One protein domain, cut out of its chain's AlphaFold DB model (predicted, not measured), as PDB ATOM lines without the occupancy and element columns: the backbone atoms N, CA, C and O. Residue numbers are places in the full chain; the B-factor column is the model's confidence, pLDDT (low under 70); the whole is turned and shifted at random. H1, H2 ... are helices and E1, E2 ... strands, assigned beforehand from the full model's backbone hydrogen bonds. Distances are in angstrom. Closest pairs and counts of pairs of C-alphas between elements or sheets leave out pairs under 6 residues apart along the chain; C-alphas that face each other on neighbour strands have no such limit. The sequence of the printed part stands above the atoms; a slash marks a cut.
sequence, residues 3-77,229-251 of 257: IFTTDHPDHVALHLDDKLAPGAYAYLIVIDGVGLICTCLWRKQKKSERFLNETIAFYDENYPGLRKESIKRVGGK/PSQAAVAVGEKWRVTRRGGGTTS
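AT A GLANCE: This is residues 3 to 77 and 229 to 251 of the 257 residues of an uncharacterized protein of Euryarchaeota archaeon (UniProt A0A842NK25). One twisted sheet of five strands makes a wall, and H1 packs slantwise over one of its faces, on E3 and E4. H2 packs steeply across H1 with residues 232 to 237 and reaches the edge strand E5 with its later residues, and the last printed residues fold back beside E5. The printed part has 98 residues, with five named strands and two named helices in the order E1, E2, E3, E4, H1, E5, H2. The sheet's order is E2, E3, E4, E1, E5, antiparallel throughout, and the class is mixed, helices and strands. The whole is compact, with a radius of gyration of the C-alphas of 12.8 A and spans of 33 by 30 by 27 A.

HOW THE PARTS SIT: Start at E1, residues 3 to 5, an inner strand; N 4 and O 35 of E4, residues 34 to 39, are 3.0 A apart, within hydrogen-bond range. On the other side of E1 look for the edge strand E5, residues 69 to 73, where N 3 and O 72 are 2.8 A apart. E2, residues 11 to 15, and E3, residues 26 to 31, form a hairpin, with N 13 and O 28 2.8 A apart. E3 and E4 form another, with N 36 and O 29 2.8 A apart. E2, E3 and E4 are a meander, each strand the antiparallel neighbour of the one before; with E1, neighbour of E4, they make a Greek key. H1, residues 49 to 62, is on the sheet at a height of 8.4 A, over E3 and E4, and on the local plane it runs slantwise at 51 degrees to E4; its closest C-alphas to E4 are those of Leu 52 and Thr 39, 5.6 A apart. E4, H1 and E5 are a split strand-helix-strand unit, two strands running the same way with E1 between them, and its crossover is right-handed. H2, residues 231 to 245, touches H1 with residues 232 to 237 alone, closest at the C-alphas of Ala 233 and Glu 54, 4.6 A apart; they run opposite ways at a steep tilt of 68 degrees, only just short of about perpendicular. H1 and H2 on one face of the sheet make two layers. In both helices every O i to N i+4 pair is within hydrogen-bond range.

IN THESE COORDINATES: Find C-alpha 3 at (449.165, 584.991, 874.989), where E1 begins. E3 spans 16.8 A and E4 17.1 A. H1 runs 19.9 A from C-alpha 49 at (449.967, 572.355, 881.500). H2 runs 21.6 A to C-alpha 245 at (462.948, 576.664, 871.588).

THE WHOLE: The C-alphas of Asp 7 and Lys 44, the two farthest apart, are 34.6 A apart. Residues 78 to 228 are not printed, and C-alphas 77 and 229 are 23.0 A apart across this cut. Of the links printed whole, none is long. The mean pLDDT of the printed part is 92.4, and no printed residue is under 70.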
ATOM      1  N   ILE A   3     449.352 583.695 875.639       96.88
ATOM      2  CA  ILE A   3     449.165 584.991 874.989       96.88
ATOM      3  C   ILE A   3     449.611 584.859 873.542       96.88
ATOM      4  O   ILE A   3     450.668 584.281 873.276       96.88
ATOM      5  N   PHE A   4     448.828 585.409 872.626       96.50
ATOM      6  CA  PHE A   4     449.052 585.317 871.188       96.50
ATOM      7  C   PHE A   4     448.544 586.571 870.476       96.50
ATOM      8  O   PHE A   4     447.679 587.271 870.999       96.50
ATOM      9  N   THR A   5     449.062 586.849 869.285       97.81
ATOM     10  CA  THR A   5     448.417 587.782 868.350       97.81
ATOM     11  C   THR A   5     447.363 587.044 867.532       97.81
ATOM     12  O   THR A   5     447.457 585.831 867.299       97.81
ATOM     13  N   THR A   6     446.319 587.767 867.138       97.62
ATOM     14  CA  THR A   6     445.220 587.256 866.322       97.62
ATOM     15  C   THR A   6     444.556 588.392 865.552       97.62
ATOM     16  O   THR A   6     444.578 589.541 865.981       97.62
ATOM     17  N   ASP A   7     443.937 588.065 864.426       96.81
ATOM     18  CA  ASP A   7     443.042 588.951 863.678       96.81
ATOM     19  C   ASP A   7     441.561 588.695 863.993       96.81
ATOM     20  O   ASP A   7     440.671 589.279 863.371       96.81
ATOM     21  N   HIS A   8     441.281 587.819 864.961       97.00
ATOM     22  CA  HIS A   8     439.932 587.601 865.449       97.00
ATOM     23  C   HIS A   8     439.379 588.905 866.056       97.00
ATOM     24  O   HIS A   8     440.100 589.570 866.804       97.00
ATOM     25  N   PRO A   9     438.107 589.262 865.796       96.44
ATOM     26  CA  PRO A   9     437.477 590.413 866.432       96.44
ATOM     27  C   PRO A   9     437.543 590.343 867.959       96.44
ATOM     28  O   PRO A   9     437.592 589.248 868.532       96.44
ATOM     29  N   ASP A  10     437.469 591.507 868.603       96.56
ATOM     30  CA  ASP A  10     437.369 591.612 870.056       96.56
ATOM     31  C   ASP A  10     436.296 590.673 870.600       96.56
ATOM     32  O   ASP A  10     435.138 590.671 870.169       96.56
ATOM     33  N   HIS A  11     436.705 589.834 871.545       94.06
ATOM     34  CA  HIS A  11     435.880 588.729 871.999       94.06
ATOM     35  C   HIS A  11     436.207 588.356 873.432       94.06
ATOM     36  O   HIS A  11     437.367 588.251 873.821       94.06
ATOM     37  N   VAL A  12     435.171 588.091 874.222       92.38
ATOM     38  CA  VAL A  12     435.321 587.579 875.584       92.38
ATOM     39  C   VAL A  12     434.435 586.356 875.739       92.38
ATOM     40  O   VAL A  12     433.212 586.441 875.634       92.38
ATOM     41  N   ALA A  13     435.051 585.217 876.041       91.94
ATOM     42  CA  ALA A  13     434.356 583.977 876.343       91.94
ATOM     43  C   ALA A  13     434.731 583.475 877.737       91.94
ATOM     44  O   ALA A  13     435.906 583.378 878.087       91.94
ATOM     45  N   LEU A  14     433.714 583.093 878.507       89.25
ATOM     46  CA  LEU A  14     433.847 582.361 879.762       89.25
ATOM     47  C   LEU A  14     433.457 580.906 879.519       89.25
ATOM     48  O   LEU A  14     432.389 580.640 878.972       89.25
ATOM     49  N   HIS A  15     434.281 579.975 879.986       89.31
ATOM     50  CA  HIS A  15     434.018 578.551 879.873       89.31
ATOM     51  C   HIS A  15     434.047 577.883 881.254       89.31
ATOM     52  O   HIS A  15     435.040 577.938 881.982       89.31
ATOM     53  N   LEU A  16     432.924 577.266 881.625       87.44
ATOM     54  CA  LEU A  16     432.749 576.519 882.867       87.44
ATOM     55  C   LEU A  16     432.713 575.027 882.541       87.44
ATOM     56  O   LEU A  16     431.654 574.488 882.230       87.44
ATOM     57  N   ASP A  17     433.879 574.394 882.600       88.06
ATOM     58  CA  ASP A  17     434.051 572.969 882.339       88.06
ATOM     59  C   ASP A  17     435.066 572.399 883.338       88.06
ATOM     60  O   ASP A  17     436.210 572.851 883.429       88.06
ATOM     61  N   ASP A  18     434.630 571.411 884.117       86.94
ATOM     62  CA  ASP A  18     435.421 570.806 885.188       86.94
ATOM     63  C   ASP A  18     436.573 569.927 884.646       86.94
ATOM     64  O   ASP A  18     437.533 569.680 885.379       86.94
ATOM     65  N   LYS A  19     436.508 569.482 883.378       90.06
ATOM     66  CA  LYS A  19     437.606 568.817 882.659       90.06
ATOM     67  C   LYS A  19     438.706 569.820 882.332       90.06
ATOM     68  O   LYS A  19     439.871 569.520 882.564       90.06
ATOM     69  N   LEU A  20     438.346 571.000 881.822       93.31
ATOM     70  CA  LEU A  20     439.303 572.026 881.387       93.31
ATOM     71  C   LEU A  20     439.871 572.845 882.549       93.31
ATOM     72  O   LEU A  20     441.043 573.217 882.532       93.31
ATOM     73  N   ALA A  21     439.042 573.137 883.550       93.19
ATOM     74  CA  ALA A  21     439.346 574.057 884.639       93.19
ATOM     75  C   ALA A  21     438.750 573.563 885.975       93.19
ATOM     76  O   ALA A  21     437.809 574.165 886.507       93.19
ATOM     77  N   PRO A  22     439.267 572.458 886.546       90.44
ATOM     78  CA  PRO A  22     438.716 571.791 887.722       90.44
ATOM     79  C   PRO A  22     438.442 572.734 888.903       90.44
ATOM     80  O   PRO A  22     439.346 573.221 889.599       90.44
ATOM     81  N   GLY A  23     437.151 572.936 889.181       87.19
ATOM     82  CA  GLY A  23     436.647 573.755 890.283       87.19
ATOM     83  C   GLY A  23     436.811 575.259 890.070       87.19
ATOM     84  O   GLY A  23     436.727 576.019 891.038       87.19
ATOM     85  N   ALA A  24     437.088 575.695 888.848       90.62
ATOM     86  CA  ALA A  24     437.233 577.091 888.472       90.62
ATOM     87  C   ALA A  24     436.667 577.300 887.055       90.62
ATOM     88  O   ALA A  24     435.500 576.979 886.835       90.62
ATOM     89  N   TYR A  25     437.412 577.931 886.153       92.06
ATOM     90  CA  TYR A  25     436.931 578.333 884.835       92.06
ATOM     91  C   TYR A  25     438.105 578.537 883.876       92.06
ATOM     92  O   TYR A  25     439.227 578.829 884.295       92.06
ATOM     93  N   ALA A  26     437.820 578.406 882.589       95.19
ATOM     94  CA  ALA A  26     438.695 578.826 881.512       95.19
ATOM     95  C   ALA A  26     438.102 580.055 880.814       95.19
ATOM     96  O   ALA A  26     436.912 580.357 880.954       95.19
ATOM     97  N   TYR A  27     438.932 580.795 880.093       95.81
ATOM     98  CA  TYR A  27     438.482 581.952 879.334       95.81
ATOM     99  C   TYR A  27     439.360 582.231 878.119       95.81
ATOM    100  O   TYR A  27     440.536 581.866 878.086       95.81
ATOM    101  N   LEU A  28     438.755 582.933 877.163       97.44
ATOM    102  CA  LEU A  28     439.391 583.576 876.021       97.44
ATOM    103  C   LEU A  28     439.056 585.065 876.094       97.44
ATOM    104  O   LEU A  28     437.885 585.424 876.216       97.44
ATOM    105  N   ILE A  29     440.072 585.915 876.029       96.94
ATOM    106  CA  ILE A  29     439.925 587.364 875.885       96.94
ATOM    107  C   ILE A  29     440.747 587.777 874.671       96.94
ATOM    108  O   ILE A  29     441.928 587.454 874.624       96.94
ATOM    109  N   VAL A  30     440.131 588.477 873.727       97.94
ATOM    110  CA  VAL A  30     440.776 589.146 872.595       97.94
ATOM    111  C   VAL A  30     440.426 590.621 872.687       97.94
ATOM    112  O   VAL A  30     439.245 590.958 872.774       97.94
ATOM    113  N   ILE A  31     441.450 591.468 872.734       97.62
ATOM    114  CA  ILE A  31     441.325 592.926 872.741       97.62
ATOM    115  C   ILE A  31     442.416 593.475 871.827       97.62
ATOM    116  O   ILE A  31     443.592 593.163 872.036       97.62
ATOM    117  N   ASP A  32     442.033 594.266 870.828       97.38
ATOM    118  CA  ASP A  32     442.942 594.974 869.916       97.38
ATOM    119  C   ASP A  32     444.001 594.047 869.283       97.38
ATOM    120  O   ASP A  32     445.198 594.336 869.250       97.38
ATOM    121  N   GLY A  33     443.561 592.874 868.814       97.25
ATOM    122  CA  GLY A  33     444.416 591.881 868.154       97.25
ATOM    123  C   GLY A  33     445.339 591.081 869.085       97.25
ATOM    124  O   GLY A  33     446.127 590.256 868.617       97.25
ATOM    125  N   VAL A  34     445.241 591.270 870.406       98.00
ATOM    126  CA  VAL A  34     445.964 590.474 871.408       98.00
ATOM    127  C   VAL A  34     444.997 589.548 872.132       98.00
ATOM    128  O   VAL A  34     444.044 589.983 872.779       98.00
ATOM    129  N   GLY A  35     445.269 588.249 872.045       97.75
ATOM    130  CA  GLY A  35     444.502 587.194 872.681       97.75
ATOM    131  C   GLY A  35     445.184 586.601 873.914       97.75
ATOM    132  O   GLY A  35     446.409 586.496 873.990       97.75
ATOM    133  N   LEU A  36     444.375 586.163 874.876       97.38
ATOM    134  CA  LEU A  36     444.769 585.364 876.032       97.38
ATOM    135  C   LEU A  36     443.770 584.221 876.215       97.38
ATOM    136  O   LEU A  36     442.602 584.458 876.529       97.38
ATOM    137  N   ILE A  37     444.253 582.984 876.099       97.81
ATOM    138  CA  ILE A  37     443.542 581.797 876.589       97.81
ATOM    139  C   ILE A  37     444.124 581.432 877.944       97.81
ATOM    140  O   ILE A  37     445.336 581.271 878.093       97.81
ATOM    141  N   CYS A  38     443.280 581.253 878.951       96.25
ATOM    142  CA  CYS A  38     443.734 580.823 880.263       96.25
ATOM    143  C   CYS A  38     442.801 579.779 880.863       96.25
ATOM    144  O   CYS A  38     441.588 579.847 880.693       96.25
ATOM    145  N   THR A  39     443.386 578.839 881.602       95.94
ATOM    146  CA  THR A  39     442.657 577.934 882.486       95.94
ATOM    147  C   THR A  39     443.072 578.227 883.919       95.94
ATOM    148  O   THR A  39     444.265 578.310 884.228       95.94
ATOM    149  N   CYS A  40     442.089 578.434 884.787       93.88
ATOM    150  CA  CYS A  40     442.295 578.598 886.216       93.88
ATOM    151  C   CYS A  40     441.985 577.268 886.902       93.88
ATOM    152  O   CYS A  40     440.948 576.665 886.640       93.88
ATOM    153  N   LEU A  41     442.847 576.833 887.820       92.50
ATOM    154  CA  LEU A  41     442.668 575.580 888.556       92.50
ATOM    155  C   LEU A  41     442.474 575.884 890.038       92.50
ATOM    156  O   LEU A  41     443.290 576.561 890.658       92.50
ATOM    157  N   TRP A  42     441.391 575.373 890.621       89.88
ATOM    158  CA  TRP A  42     441.175 575.498 892.063       89.88
ATOM    159  C   TRP A  42     441.552 574.247 892.843       89.88
ATOM    160  O   TRP A  42     441.993 574.311 893.996       89.88
ATOM    161  N   ARG A  43     441.315 573.087 892.238       89.56
ATOM    162  CA  ARG A  43     441.806 571.828 892.785       89.56
ATOM    163  C   ARG A  43     443.288 571.729 892.455       89.56
ATOM    164  O   ARG A  43     443.668 572.018 891.326       89.56
ATOM    165  N   LYS A  44     444.111 571.347 893.429       88.69
ATOM    166  CA  LYS A  44     445.546 571.130 893.215       88.69
ATOM    167  C   LYS A  44     445.722 570.063 892.141       88.69
ATOM    168  O   LYS A  44     445.187 568.968 892.295       88.69
ATOM    169  N   GLN A  45     446.450 570.384 891.082       88.88
ATOM    170  CA  GLN A  45     446.757 569.465 889.993       88.88
ATOM    171  C   GLN A  45     448.267 569.367 889.843       88.88
ATOM    172  O   GLN A  45     448.959 570.356 890.047       88.88
ATOM    173  N   LYS A  46     448.740 568.179 889.472       84.75
ATOM    174  CA  LYS A  46     450.094 567.998 888.948       84.75
ATOM    175  C   LYS A  46     450.050 568.127 887.433       84.75
ATOM    176  O   LYS A  46     449.061 567.698 886.825       84.75
ATOM    177  N   LYS A  47     451.132 568.617 886.829       85.06
ATOM    178  CA  LYS A  47     451.260 568.791 885.375       85.06
ATOM    179  C   LYS A  47     450.110 569.643 884.837       85.06
ATOM    180  O   LYS A  47     449.403 569.229 883.913       85.06
ATOM    181  N   SER A  48     449.874 570.805 885.452       87.94
ATOM    182  CA  SER A  48     448.752 571.689 885.109       87.94
ATOM    183  C   SER A  48     448.723 572.108 883.635       87.94
ATOM    184  O   SER A  48     447.643 572.372 883.103       87.94
ATOM    185  N   GLU A  49     449.864 572.072 882.936       91.62
ATOM    186  CA  GLU A  49     449.967 572.355 881.500       91.62
ATOM    187  C   GLU A  49     448.990 571.524 880.654       91.62
ATOM    188  O   GLU A  49     448.435 572.033 879.681       91.62
ATOM    189  N   ARG A  50     448.680 570.279 881.053       94.50
ATOM    190  CA  ARG A  50     447.717 569.441 880.317       94.50
ATOM    191  C   ARG A  50     446.323 570.067 880.237       94.50
ATOM    192  O   ARG A  50     445.651 569.925 879.223       94.50
ATOM    193  N   PHE A  51     445.906 570.788 881.279       95.94
ATOM    194  CA  PHE A  51     444.625 571.494 881.307       95.94
ATOM    195  C   PHE A  51     444.647 572.694 880.364       95.94
ATOM    196  O   PHE A  51     443.667 572.946 879.665       95.94
ATOM    197  N   LEU A  52     445.769 573.419 880.310       96.62
ATOM    198  CA  LEU A  52     445.931 574.541 879.388       96.62
ATOM    199  C   LEU A  52     445.924 574.055 877.939       96.62
ATOM    200  O   LEU A  52     445.210 574.623 877.121       96.62
ATOM    201  N   ASN A  53     446.665 572.989 877.638       97.38
ATOM    202  CA  ASN A  53     446.723 572.412 876.298       97.38
ATOM    203  C   ASN A  53     445.351 571.904 875.838       97.38
ATOM    204  O   ASN A  53     444.953 572.173 874.710       97.38
ATOM    205  N   GLU A  54     444.600 571.232 876.717       97.75
ATOM    206  CA  GLU A  54     443.231 570.790 876.422       97.75
ATOM    207  C   GLU A  54     442.279 571.978 876.233       97.75
ATOM    208  O   GLU A  54     441.428 571.959 875.350       97.75
ATOM    209  N   THR A  55     442.456 573.053 877.007       97.62
ATOM    210  CA  THR A  55     441.671 574.287 876.853       97.62
ATOM    211  C   THR A  55     441.948 574.965 875.513       97.62
ATOM    212  O   THR A  55     441.015 575.399 874.844       97.62
ATOM    213  N   ILE A  56     443.214 575.055 875.100       97.44
ATOM    214  CA  ILE A  56     443.590 575.614 873.796       97.44
ATOM    215  C   ILE A  56     443.024 574.740 872.677       97.44
ATOM    216  O   ILE A  56     442.367 575.268 871.792       97.44
ATOM    217  N   ALA A  57     443.184 573.415 872.755       97.38
ATOM    218  CA  ALA A  57     442.614 572.493 871.772       97.38
ATOM    219  C   ALA A  57     441.092 572.666 871.628       97.38
ATOM    220  O   ALA A  57     440.583 572.710 870.512       97.38
ATOM    221  N   PHE A  58     440.380 572.847 872.745       97.00
ATOM    222  CA  PHE A  58     438.951 573.149 872.727       97.00
ATOM    223  C   PHE A  58     438.644 574.457 871.981       97.00
ATOM    224  O   PHE A  58     437.730 574.494 871.158       97.00
ATOM    225  N   TYR A  59     439.375 575.543 872.257       96.81
ATOM    226  CA  TYR A  59     439.157 576.813 871.559       96.81
ATOM    227  C   TYR A  59     439.499 576.716 870.069       96.81
ATOM    228  O   TYR A  59     438.775 577.286 869.263       96.81
ATOM    229  N   ASP A  60     440.525 575.960 869.694       95.25
ATOM    230  CA  ASP A  60     440.934 575.767 868.298       95.25
ATOM    231  C   ASP A  60     439.859 575.036 867.491       95.25
ATOM    232  O   ASP A  60     439.589 575.392 866.346       95.25
ATOM    233  N   GLU A  61     439.202 574.054 868.108       95.81
ATOM    234  CA  GLU A  61     438.079 573.326 867.517       95.81
ATOM    235  C   GLU A  61     436.815 574.196 867.405       95.81
ATOM    236  O   GLU A  61     436.132 574.183 866.383       95.81
ATOM    237  N   ASN A  62     436.496 574.970 868.449       95.12
ATOM    238  CA  ASN A  62     435.220 575.690 868.549       95.12
ATOM    239  C   ASN A  62     435.264 577.117 867.973       95.12
ATOM    240  O   ASN A  62     434.214 577.727 867.766       95.12
ATOM    241  N   TYR A  63     436.456 577.648 867.707       94.81
ATOM    242  CA  TYR A  63     436.688 578.950 867.085       94.81
ATOM    243  C   TYR A  63     437.626 578.782 865.881       94.81
ATOM    244  O   TYR A  63     438.769 579.235 865.924       94.81
ATOM    245  N   PRO A  64     437.164 578.176 864.772       91.44
ATOM    246  CA  PRO A  64     438.017 577.899 863.609       91.44
ATOM    247  C   PRO A  64     438.595 579.168 862.954       91.44
ATOM    248  O   PRO A  64     439.592 579.099 862.241       91.44
ATOM    249  N   GLY A  65     437.991 580.336 863.206       92.94
ATOM    250  CA  GLY A  65     438.509 581.641 862.781       92.94
ATOM    251  C   GLY A  65     439.574 582.248 863.704       92.94
ATOM    252  O   GLY A  65     440.153 583.269 863.353       92.94
ATOM    253  N   LEU A  66     439.850 581.659 864.873       95.44
ATOM    254  CA  LEU A  66     440.841 582.151 865.832       95.44
ATOM    255  C   LEU A  66     442.251 581.721 865.402       95.44
ATOM    256  O   LEU A  66     442.825 580.749 865.907       95.44
ATOM    257  N   ARG A  67     442.826 582.461 864.452       94.25
ATOM    258  CA  ARG A  67     444.234 582.311 864.067       94.25
ATOM    259  C   ARG A  67     445.121 582.853 865.179       94.25
ATOM    260  O   ARG A  67     444.960 583.998 865.581       94.25
ATOM    261  N   LYS A  68     446.035 582.026 865.687       94.44
ATOM    262  CA  LYS A  68     446.895 582.373 866.827       94.44
ATOM    263  C   LYS A  68     448.358 582.259 866.450       94.44
ATOM    264  O   LYS A  68     448.802 581.183 866.035       94.44
ATOM    265  N   GLU A  69     449.107 583.315 866.720       93.69
ATOM    266  CA  GLU A  69     450.566 583.292 866.738       93.69
ATOM    267  C   GLU A  69     451.030 583.457 868.189       93.69
ATOM    268  O   GLU A  69     450.911 584.523 868.794       93.69
ATOM    269  N   SER A  70     451.480 582.357 868.795       93.56
ATOM    270  CA  SER A  70     451.814 582.308 870.220       93.56
ATOM    271  C   SER A  70     453.008 583.215 870.545       93.56
ATOM    272  O   SER A  70     454.083 583.061 869.972       93.56
ATOM    273  N   ILE A  71     452.838 584.111 871.520       91.38
ATOM    274  CA  ILE A  71     453.878 585.022 872.023       91.38
ATOM    275  C   ILE A  71     454.558 584.422 873.257       91.38
ATOM    276  O   ILE A  71     455.780 584.291 873.320       91.38
ATOM    277  N   LYS A  72     453.763 584.097 874.286       92.94
ATOM    278  CA  LYS A  72     454.270 583.630 875.584       92.94
ATOM    279  C   LYS A  72     453.239 582.815 876.353       92.94
ATOM    280  O   LYS A  72     452.038 583.054 876.221       92.94
ATOM    281  N   ARG A  73     453.699 581.933 877.243       94.06
ATOM    282  CA  ARG A  73     452.840 581.324 878.267       94.06
ATOM    283  C   ARG A  73     453.040 581.996 879.613       94.06
ATOM    284  O   ARG A  73     454.156 582.258 880.052       94.06
ATOM    285  N   VAL A  74     451.921 582.278 880.267       91.88
ATOM    286  CA  VAL A  74     451.863 582.946 881.564       91.88
ATOM    287  C   VAL A  74     451.133 582.088 882.577       91.88
ATOM    288  O   VAL A  74     450.186 581.371 882.247       91.88
ATOM    289  N   GLY A  75     451.555 582.172 883.823       89.81
ATOM    290  CA  GLY A  75     450.979 581.435 884.932       89.81
ATOM    291  C   GLY A  75     451.362 582.087 886.243       89.81
ATOM    292  O   GLY A  75     452.191 582.995 886.288       89.81
ATOM    293  N   GLY A  76     450.693 581.649 887.296       87.19
ATOM    294  CA  GLY A  76     450.870 582.187 888.626       87.19
ATOM    295  C   GLY A  76     449.783 581.682 889.553       87.19
ATOM    296  O   GLY A  76     448.806 581.050 889.139       87.19
ATOM    297  N   LYS A  77     449.965 581.983 890.830       85.75
ATOM    298  CA  LYS A  77     449.067 581.582 891.901       85.75
ATOM    299  C   LYS A  77     448.456 582.827 892.520       85.75
ATOM    300  O   LYS A  77     449.186 583.663 893.030       85.75
ATOM    301  N   PRO A 229     445.182 563.394 878.137       94.94
ATOM    302  CA  PRO A 229     444.979 564.448 877.148       94.94
ATOM    303  C   PRO A 229     444.511 563.942 875.793       94.94
ATOM    304  O   PRO A 229     444.897 562.860 875.351       94.94
ATOM    305  N   SER A 230     443.687 564.750 875.129       97.00
ATOM    306  CA  SER A 230     443.299 564.503 873.742       97.00
ATOM    307  C   SER A 230     444.518 564.570 872.814       97.00
ATOM    308  O   SER A 230     445.511 565.236 873.112       97.00
ATOM    309  N   GLN A 231     444.439 563.920 871.649       97.50
ATOM    310  CA  GLN A 231     445.504 564.009 870.639       97.50
ATOM    311  C   GLN A 231     445.762 565.464 870.211       97.50
ATOM    312  O   GLN A 231     446.913 565.866 870.055       97.50
ATOM    313  N   ALA A 232     444.700 566.271 870.105       97.19
ATOM    314  CA  ALA A 232     444.800 567.699 869.816       97.19
ATOM    315  C   ALA A 232     445.565 568.456 870.916       97.19
ATOM    316  O   ALA A 232     446.463 569.238 870.613       97.19
ATOM    317  N   ALA A 233     445.291 568.179 872.194       97.31
ATOM    318  CA  ALA A 233     446.030 568.782 873.303       97.31
ATOM    319  C   ALA A 233     447.508 568.371 873.328       97.31
ATOM    320  O   ALA A 233     448.377 569.194 873.624       97.31
ATOM    321  N   VAL A 234     447.823 567.118 872.987       97.19
ATOM    322  CA  VAL A 234     449.217 566.672 872.838       97.19
ATOM    323  C   VAL A 234     449.911 567.460 871.722       97.19
ATOM    324  O   VAL A 234     451.007 567.977 871.938       97.19
ATOM    325  N   ALA A 235     449.257 567.638 870.571       96.50
ATOM    326  CA  ALA A 235     449.791 568.430 869.462       96.50
ATOM    327  C   ALA A 235     450.012 569.909 869.835       96.50
ATOM    328  O   ALA A 235     451.030 570.492 869.460       96.50
ATOM    329  N   VAL A 236     449.112 570.506 870.626       96.31
ATOM    330  CA  VAL A 236     449.287 571.863 871.178       96.31
ATOM    331  C   VAL A 236     450.546 571.948 872.045       96.31
ATOM    332  O   VAL A 236     451.331 572.886 871.898       96.31
ATOM    333  N   GLY A 237     450.762 570.972 872.932       94.25
ATOM    334  CA  GLY A 237     451.961 570.913 873.772       94.25
ATOM    335  C   GLY A 237     453.248 570.800 872.952       94.25
ATOM    336  O   GLY A 237     454.223 571.502 873.217       94.25
ATOM    337  N   GLU A 238     453.232 569.982 871.901       94.06
ATOM    338  CA  GLU A 238     454.372 569.832 870.995       94.06
ATOM    339  C   GLU A 238     454.676 571.107 870.203       94.06
ATOM    340  O   GLU A 238     455.832 571.536 870.138       94.06
ATOM    341  N   LYS A 239     453.643 571.780 869.680       91.69
ATOM    342  CA  LYS A 239     453.788 573.084 869.019       91.69
ATOM    343  C   LYS A 239     454.412 574.110 869.965       91.69
ATOM    344  O   LYS A 239     455.364 574.791 869.587       91.69
ATOM    345  N   TRP A 240     453.936 574.179 871.209       92.56
ATOM    346  CA  TRP A 240     454.494 575.084 872.211       92.56
ATOM    347  C   TRP A 240     455.967 574.793 872.518       92.56
ATOM    348  O   TRP A 240     456.770 575.718 872.631       92.56
ATOM    349  N   ARG A 241     456.358 573.515 872.599       89.44
ATOM    350  CA  ARG A 241     457.756 573.118 872.814       89.44
ATOM    351  C   ARG A 241     458.677 573.638 871.709       89.44
ATOM    352  O   ARG A 241     459.794 574.065 872.005       89.44
ATOM    353  N   VAL A 242     458.216 573.635 870.457       87.44
ATOM    354  CA  VAL A 242     458.946 574.225 869.321       87.44
ATOM    355  C   VAL A 242     459.025 575.748 869.459       87.44
ATOM    356  O   VAL A 242     460.124 576.297 869.398       87.44
ATOM    357  N   THR A 243     457.907 576.425 869.741       84.94
ATOM    358  CA  THR A 243     457.871 577.887 869.949       84.94
ATOM    359  C   THR A 243     458.804 578.336 871.074       84.94
ATOM    360  O   THR A 243     459.550 579.301 870.919       84.94
ATOM    361  N   ARG A 244     458.828 577.609 872.196       84.44
ATOM    362  CA  ARG A 244     459.722 577.889 873.328       84.44
ATOM    363  C   ARG A 244     461.197 577.787 872.932       84.44
ATOM    364  O   ARG A 244     461.990 578.635 873.327       84.44
ATOM    365  N   ARG A 245     461.575 576.790 872.122       80.19
ATOM    366  CA  ARG A 245     462.948 576.664 871.588       80.19
ATOM    367  C   ARG A 245     463.317 577.806 870.635       80.19
ATOM    368  O   ARG A 245     464.483 578.166 870.568       80.19
ATOM    369  N   GLY A 246     462.333 578.380 869.942       75.00
ATOM    370  CA  GLY A 246     462.493 579.541 869.061       75.00
ATOM    371  C   GLY A 246     462.484 580.907 869.762       75.00
ATOM    372  O   GLY A 246     462.473 581.918 869.071       75.00
ATOM    373  N   GLY A 247     462.470 580.958 871.103       77.69
ATOM    374  CA  GLY A 247     462.508 582.207 871.883       77.69
ATOM    375  C   GLY A 247     461.225 582.545 872.654       77.69
ATOM    376  O   GLY A 247     461.188 583.552 873.359       77.69
ATOM    377  N   GLY A 248     460.178 581.714 872.569       74.62
ATOM    378  CA  GLY A 248     458.968 581.870 873.382       74.62
ATOM    379  C   GLY A 248     459.256 581.723 874.881       74.62
ATOM    380  O   GLY A 248     459.953 580.802 875.307       74.62
ATOM    381  N   THR A 249     458.697 582.615 875.699       80.25
ATOM    382  CA  THR A 249     458.975 582.667 877.145       80.25
ATOM    383  C   THR A 249     457.843 582.077 877.991       80.25
ATOM    384  O   THR A 249     456.668 582.093 877.607       80.25
ATOM    385  N   THR A 250     458.203 581.552 879.166       76.19
ATOM    386  CA  THR A 250     457.285 581.099 880.223       76.19
ATOM    387  C   THR A 250     457.487 581.956 881.469       76.19
ATOM    388  O   THR A 250     458.621 582.161 881.889       76.19
ATOM    389  N   SER A 251     456.409 582.456 882.081       76.44
ATOM    390  CA  SER A 251     456.510 583.295 883.292       76.44
ATOM    391  C   SER A 251     456.648 582.515 884.607       76.44
ATOM    392  O   SER A 251     456.617 583.130 885.667       76.44
TER     393      SER A 251